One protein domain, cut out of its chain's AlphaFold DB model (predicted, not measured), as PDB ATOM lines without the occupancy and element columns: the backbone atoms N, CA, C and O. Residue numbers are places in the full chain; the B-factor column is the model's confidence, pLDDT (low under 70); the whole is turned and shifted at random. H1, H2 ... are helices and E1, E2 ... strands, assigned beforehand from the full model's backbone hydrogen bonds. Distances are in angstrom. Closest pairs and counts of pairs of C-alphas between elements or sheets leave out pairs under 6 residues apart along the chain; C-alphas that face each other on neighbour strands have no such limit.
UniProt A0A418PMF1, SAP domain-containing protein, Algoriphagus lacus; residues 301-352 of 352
ATOM      1  N   ARG A 301      14.259  29.059 189.124       74.38
ATOM      2  CA  ARG A 301      15.074  28.101 188.364       74.38
ATOM      3  C   ARG A 301      15.583  28.661 187.029       74.38
ATOM      4  O   ARG A 301      16.631  28.231 186.545       74.38
ATOM      5  N   PHE A 302      14.828  29.555 186.394       75.69
ATOM      6  CA  PHE A 302      15.191  30.118 185.094       75.69
ATOM      7  C   PHE A 302      16.150  31.297 185.250       75.69
ATOM      8  O   PHE A 302      17.150  31.357 184.535       75.69
ATOM      9  N   SER A 303      15.891  32.188 186.212       69.12
ATOM     10  CA  SER A 303      16.751  33.345 186.492       69.12
ATOM     11  C   SER A 303      18.129  32.952 187.021       69.12
ATOM     12  O   SER A 303      19.097  33.649 186.748       69.12
ATOM     13  N   THR A 304      18.262  31.806 187.698       73.12
ATOM     14  CA  THR A 304      19.579  31.271 188.086       73.12
ATOM     15  C   THR A 304      20.357  30.655 186.923       73.12
ATOM     16  O   THR A 304      21.563  30.462 187.033       73.12
ATOM     17  N   LYS A 305      19.677  30.281 185.829       83.62
ATOM     18  CA  LYS A 305      20.297  29.618 184.671       83.62
ATOM     19  C   LYS A 305      20.717  30.604 183.578       83.62
ATOM     20  O   LYS A 305      21.661  30.313 182.852       83.62
ATOM     21  N   TYR A 306      20.002  31.715 183.437       84.69
ATOM     22  CA  TYR A 306      20.205  32.686 182.366       84.69
ATOM     23  C   TYR A 306      20.364  34.088 182.946       84.69
ATOM     24  O   TYR A 306      19.515  34.520 183.723       84.69
ATOM     25  N   SER A 307      21.387  34.822 182.512       86.94
ATOM     26  CA  SER A 307      21.656  36.198 182.953       86.94
ATOM     27  C   SER A 307      20.716  37.240 182.335       86.94
ATOM     28  O   SER A 307      20.534  38.330 182.884       86.94
ATOM     29  N   GLY A 308      20.098  36.924 181.195       87.69
ATOM     30  CA  GLY A 308      19.251  37.870 180.477       87.69
ATOM     31  C   GLY A 308      18.706  37.339 179.157       87.69
ATOM     32  O   GLY A 308      18.651  36.130 178.920       87.69
ATOM     33  N   VAL A 309      18.329  38.265 178.279       87.62
ATOM     34  CA  VAL A 309      17.895  38.005 176.902       87.62
ATOM     35  C   VAL A 309      18.813  38.720 175.916       87.62
ATOM     36  O   VAL A 309      19.264  39.838 176.153       87.62
ATOM     37  N   GLN A 310      19.106  38.064 174.808       87.56
ATOM     38  CA  GLN A 310      19.876  38.606 173.703       87.56
ATOM     39  C   GLN A 310      19.013  38.640 172.446       87.56
ATOM     40  O   GLN A 310      18.156  37.774 172.252       87.56
ATOM     41  N   ILE A 311      19.250  39.633 171.597       85.06
ATOM     42  CA  ILE A 311      18.686  39.684 170.252       85.06
ATOM     43  C   ILE A 311      19.703  39.023 169.327       85.06
ATOM     44  O   ILE A 311      20.768  39.584 169.076       85.06
ATOM     45  N   LEU A 312      19.389  37.821 168.838       77.69
ATOM     46  CA  LEU A 312      20.215  37.153 167.837       77.69
ATOM     47  C   LEU A 312      19.713  37.462 166.442       77.69
ATOM     48  O   LEU A 312      18.515  37.419 166.168       77.69
ATOM     49  N   ASN A 313      20.654  37.699 165.542       72.81
ATOM     50  CA  ASN A 313      20.368  37.809 164.131       72.81
ATOM     51  C   ASN A 313      20.308  36.414 163.488       72.81
ATOM     52  O   ASN A 313      21.292  35.680 163.503       72.81
ATOM     53  N   ASN A 314      19.171  36.065 162.886       69.50
ATOM     54  CA  ASN A 314      19.000  34.817 162.143       69.50
ATOM     55  C   ASN A 314      19.127  35.034 160.618       69.50
ATOM     56  O   ASN A 314      18.184  34.816 159.853       69.50
ATOM     57  N   GLY A 315      20.291  35.519 160.175       65.25
ATOM     58  CA  GLY A 315      20.636  35.654 158.753       65.25
ATOM     59  C   GLY A 315      20.000  36.843 158.019       65.25
ATOM     60  O   GLY A 315      19.732  36.744 156.825       65.25
ATOM     61  N   CYS A 316      19.733  37.951 158.713       69.38
ATOM     62  CA  CYS A 316      19.310  39.228 158.128       69.38
ATOM     63  C   CYS A 316      20.413  40.301 158.219       69.38
ATOM     64  O   CYS A 316      21.365  40.165 158.979       69.38
ATOM     65  N   GLU A 317      20.291  41.410 157.490       65.69
ATOM     66  CA  GLU A 317      21.311  42.485 157.460       65.69
ATOM     67  C   GLU A 317      21.378  43.322 158.753       65.69
ATOM     68  O   GLU A 317      22.188  44.235 158.884       65.69
ATOM     69  N   CYS A 318      20.534  43.039 159.749       68.06
ATOM     70  CA  CYS A 318      20.475  43.835 160.975       68.06
ATOM     71  C   CYS A 318      21.769  43.785 161.812       68.06
ATOM     72  O   CYS A 318      21.982  44.675 162.624       68.06
ATOM     73  N   GLN A 319      22.644  42.794 161.615       58.94
ATOM     74  CA  GLN A 319      23.875  42.636 162.399       58.94
ATOM     75  C   GLN A 319      24.912  43.698 162.038       58.94
ATOM     76  O   GLN A 319      25.574  44.218 162.930       58.94
ATOM     77  N   GLU A 320      25.013  44.061 160.759       64.31
ATOM     78  CA  GLU A 320      25.946  45.095 160.296       64.31
ATOM     79  C   GLU A 320      25.558  46.486 160.811       64.31
ATOM     80  O   GLU A 320      26.412  47.352 160.979       64.31
ATOM     81  N   ILE A 321      24.267  46.688 161.089       63.41
ATOM     82  CA  ILE A 321      23.716  47.983 161.489       63.41
ATOM     83  C   ILE A 321      23.622  48.109 163.018       63.41
ATOM     84  O   ILE A 321      23.854  49.194 163.548       63.41
ATOM     85  N   PHE A 322      23.280  47.027 163.729       64.38
ATOM     86  CA  PHE A 322      22.928  47.076 165.157       64.38
ATOM     87  C   PHE A 322      23.794  46.180 166.066       64.38
ATOM     88  O   PHE A 322      23.807  46.390 167.274       64.38
ATOM     89  N   GLY A 323      24.561  45.226 165.522       66.44
ATOM     90  CA  GLY A 323      25.370  44.293 166.318       66.44
ATOM     91  C   GLY A 323      24.554  43.284 167.146       66.44
ATOM     92  O   GLY A 323      23.354  43.109 166.936       66.44
ATOM     93  N   GLU A 324      25.223  42.576 168.064       70.19
ATOM     94  CA  GLU A 324      24.560  41.748 169.085       70.19
ATOM     95  C   GLU A 324      24.160  42.614 170.284       70.19
ATOM     96  O   GLU A 324      25.014  43.240 170.915       70.19
ATOM     97  N   GLU A 325      22.878  42.603 170.649       81.38
ATOM     98  CA  GLU A 325      22.380  43.318 171.826       81.38
ATOM     99  C   GLU A 325      22.012  42.338 172.944       81.38
ATOM    100  O   GLU A 325      21.210  41.421 172.747       81.38
ATOM    101  N   LYS A 326      22.584  42.543 174.137       88.12
ATOM    102  CA  LYS A 326      22.334  41.731 175.337       88.12
ATOM    103  C   LYS A 326      21.742  42.588 176.447       88.12
ATOM    104  O   LYS A 326      22.256  43.660 176.759       88.12
ATOM    105  N   TYR A 327      20.689  42.078 177.071       87.19
ATOM    106  CA  TYR A 327      19.943  42.749 178.125       87.19
ATOM    107  C   TYR A 327      19.828  41.833 179.344       87.19
ATOM    108  O   TYR A 327      19.154  40.807 179.293       87.19
ATOM    109  N   GLU A 328      20.457  42.213 180.455       88.19
ATOM    110  CA  GLU A 328      20.291  41.520 181.740       88.19
ATOM    111  C   GLU A 328      18.850  41.647 182.250       88.19
ATOM    112  O   GLU A 328      18.231  42.703 182.081       88.19
ATOM    113  N   TRP A 329      18.335  40.633 182.956       86.44
ATOM    114  CA  TRP A 329      16.970  40.674 183.512       86.44
ATOM    115  C   TRP A 329      16.705  41.921 184.360       86.44
ATOM    116  O   TRP A 329      15.639  42.522 184.263       86.44
ATOM    117  N   SER A 330      17.700  42.347 185.142       84.50
ATOM    118  CA  SER A 330      17.646  43.534 186.004       84.50
ATOM    119  C   SER A 330      17.493  44.853 185.232       84.50
ATOM    120  O   SER A 330      17.006  45.840 185.785       84.50
ATOM    121  N   LYS A 331      17.908  44.888 183.961       83.25
ATOM    122  CA  LYS A 331      17.926  46.087 183.109       83.25
ATOM    123  C   LYS A 331      16.685  46.197 182.218       83.25
ATOM    124  O   LYS A 331      16.411  47.275 181.688       83.25
ATOM    125  N   ILE A 332      15.914  45.119 182.068       81.88
ATOM    126  CA  ILE A 332      14.725  45.075 181.210       81.88
ATOM    127  C   ILE A 332      13.541  45.726 181.935       81.88
ATOM    128  O   ILE A 332      12.864  45.107 182.751       81.88
ATOM    129  N   LYS A 333      13.269  46.993 181.605       76.94
ATOM    130  CA  LYS A 333      12.049  47.706 182.037       76.94
ATOM    131  C   LYS A 333      10.890  47.553 181.050       76.94
ATOM    132  O   LYS A 333       9.730  47.686 181.425       76.94
ATOM    133  N   SER A 334      11.211  47.294 179.787       75.81
ATOM    134  CA  SER A 334      10.280  47.114 178.673       75.81
ATOM    135  C   SER A 334      10.886  46.151 177.656       75.81
ATOM    136  O   SER A 334      12.099  45.940 177.666       75.81
ATOM    137  N   ILE A 335      10.054  45.594 176.768       71.50
ATOM    138  CA  ILE A 335      10.517  44.747 175.660       71.50
ATOM    139  C   ILE A 335      11.558  45.544 174.854       71.50
ATOM    140  O   ILE A 335      11.228  46.652 174.413       71.50
ATOM    141  N   PRO A 336      12.795  45.040 174.676       78.94
ATOM    142  CA  PRO A 336      13.743  45.645 173.751       78.94
ATOM    143  C   PRO A 336      13.118  45.789 172.359       78.94
ATOM    144  O   PRO A 336      12.116  45.159 172.037       78.94
ATOM    145  N   SER A 337      13.631  46.670 171.515       73.88
ATOM    146  CA  SER A 337      13.077  46.795 170.163       73.88
ATOM    147  C   SER A 337      13.883  45.943 169.204       73.88
ATOM    148  O   SER A 337      15.078  46.158 169.056       73.88
ATOM    149  N   ILE A 338      13.228  45.011 168.510       71.62
ATOM    150  CA  ILE A 338      13.867  44.343 167.377       71.62
ATOM    151  C   ILE A 338      14.024  45.368 166.246       71.62
ATOM    152  O   ILE A 338      13.030  46.015 165.883       71.62
ATOM    153  N   PRO A 339      15.220  45.498 165.646       67.31
ATOM    154  CA  PRO A 339      15.412  46.344 164.481       67.31
ATOM    155  C   PRO A 339      14.428  46.000 163.360       67.31
ATOM    156  O   PRO A 339      14.341  44.859 162.914       67.31
ATOM    157  N   ARG A 340      13.684  46.991 162.862       65.19
ATOM    158  CA  ARG A 340      12.722  46.801 161.764       65.19
ATOM    159  C   ARG A 340      13.343  47.130 160.412       65.19
ATOM    160  O   ARG A 340      12.909  48.070 159.738       65.19
ATOM    161  N   ASN A 341      14.355  46.369 160.000       64.12
ATOM    162  CA  ASN A 341      14.729  46.390 158.588       64.12
ATOM    163  C   ASN A 341      13.741  45.530 157.778       64.12
ATOM    164  O   ASN A 341      13.153  44.585 158.310       64.12
ATOM    165  N   GLY A 342      13.528  45.861 156.500       56.62
ATOM    166  CA  GLY A 342      12.863  44.910 155.604       56.62
ATOM    167  C   GLY A 342      13.669  43.613 155.640       56.62
ATOM    168  O   GLY A 342      14.892  43.688 155.634       56.62
ATOM    169  N   PHE A 343      13.021  42.452 155.727       60.81
ATOM    170  CA  PHE A 343      13.708  41.156 155.827       60.81
ATOM    171  C   PHE A 343      14.356  40.831 157.189       60.81
ATOM    172  O   PHE A 343      15.113  39.865 157.273       60.81
ATOM    173  N   CYS A 344      14.049  41.569 158.265       68.62
ATOM    174  CA  CYS A 344      14.552  41.232 159.601       68.62
ATOM    175  C   CYS A 344      14.057  39.854 160.073       68.62
ATOM    176  O   CYS A 344      12.863  39.559 160.026       68.62
ATOM    177  N   ARG A 345      14.993  39.033 160.555       70.88
ATOM    178  CA  ARG A 345      14.756  37.706 161.149       70.88
ATOM    179  C   ARG A 345      15.311  37.607 162.567       70.88
ATOM    180  O   ARG A 345      15.538  36.511 163.063       70.88
ATOM    181  N   CYS A 346      15.606  38.736 163.204       77.00
ATOM    182  CA  CYS A 346      16.138  38.722 164.558       77.00
ATOM    183  C   CYS A 346      15.148  38.063 165.527       77.00
ATOM    184  O   CYS A 346      13.940  38.228 165.370       77.00
ATOM    185  N   ILE A 347      15.670  37.343 166.517       77.50
ATOM    186  CA  ILE A 347      14.898  36.601 167.520       77.50
ATOM    187  C   ILE A 347      15.396  36.907 168.928       77.50
ATOM    188  O   ILE A 347      16.564  37.255 169.121       77.50
ATOM    189  N   TYR A 348      14.521  36.747 169.917       81.12
ATOM    190  CA  TYR A 348      14.907  36.812 171.323       81.12
ATOM    191  C   TYR A 348      15.353  35.452 171.822       81.12
ATOM    192  O   TYR A 348      14.624  34.473 171.699       81.12
ATOM    193  N   LEU A 349      16.516  35.397 172.461       81.88
ATOM    194  CA  LEU A 349      16.997  34.178 173.095       81.88
ATOM    195  C   LEU A 349      17.510  34.458 174.506       81.88
ATOM    196  O   LEU A 349      18.202  35.450 174.713       81.88
ATOM    197  N   PRO A 350      17.217  33.600 175.493       82.94
ATOM    198  CA  PRO A 350      17.898  33.660 176.780       82.94
ATOM    199  C   PRO A 350      19.405  33.426 176.593       82.94
ATOM    200  O   PRO A 350      19.794  32.557 175.809       82.94
ATOM    201  N   TYR A 351      20.251  34.161 177.318       85.50
ATOM    202  CA  TYR A 351      21.703  33.930 177.331       85.50
ATOM    203  C   TYR A 351      22.215  33.637 178.739       85.50
ATOM    204  O   TYR A 351      21.591  34.023 179.731       85.50
ATOM    205  N   TYR A 352      23.323  32.898 178.791       81.19
ATOM    206  CA  TYR A 352      23.966  32.454 180.026       81.19
ATOM    207  C   TYR A 352      24.689  33.589 180.729       81.19
ATOM    208  O   TYR A 352      25.453  34.316 180.057       81.19
TER     209      TYR A 352
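AT A GLANCE: This is residues 301 to 352 of the 352 residues of the protein "SAP domain-containing protein" of Algoriphagus lacus (UniProt A0A418PMF1). With little regular structure, this is a small antiparallel sheet of three strands side by side, E2, E1, E3, with short helix H1 near one end and residues 329 to 346 looping along its length. The 52 printed residues include named elements in the order E1, H1, E2, E3; the class is mixed, with 19 residues in them. It is elongated, 36 by 20 by 13 A, and only just compact, close to loose, with a radius of gyration of the C-alphas of 11.7 A.

HOW THE PARTS SIT: E1, residues 308 to 312, is the inner strand. H1, residues 318 to 322, only grazes the sheet; its O i to N i+4 pair is within hydrogen-bond range. E2, residues 325 to 328, is antiparallel to E1 at 168 degrees; N 327 and O 309, 2.8 A apart, are within hydrogen-bond range. E3, residues 347 to 351, is antiparallel to E1 at 140 degrees, with N 310 and O 349 within range at 2.8 A.

IN THESE COORDINATES: E1 begins at C-alpha 308 (19.251, 37.870, 180.477) and measures 12.7 A from first to last C-alpha, H1 5.8 A, E2 10.3 A and E3 12.2 A, ending at C-alpha 351 (21.703, 33.930, 177.331).

THE WHOLE: The C-alphas farthest apart, of Arg 301 and Gly 342, are 36.9 A apart. The printed part has no cut; the link E2 to E3 is long. pLDDT is under 70 at residues 303, 314 to 323 and 339 to 344.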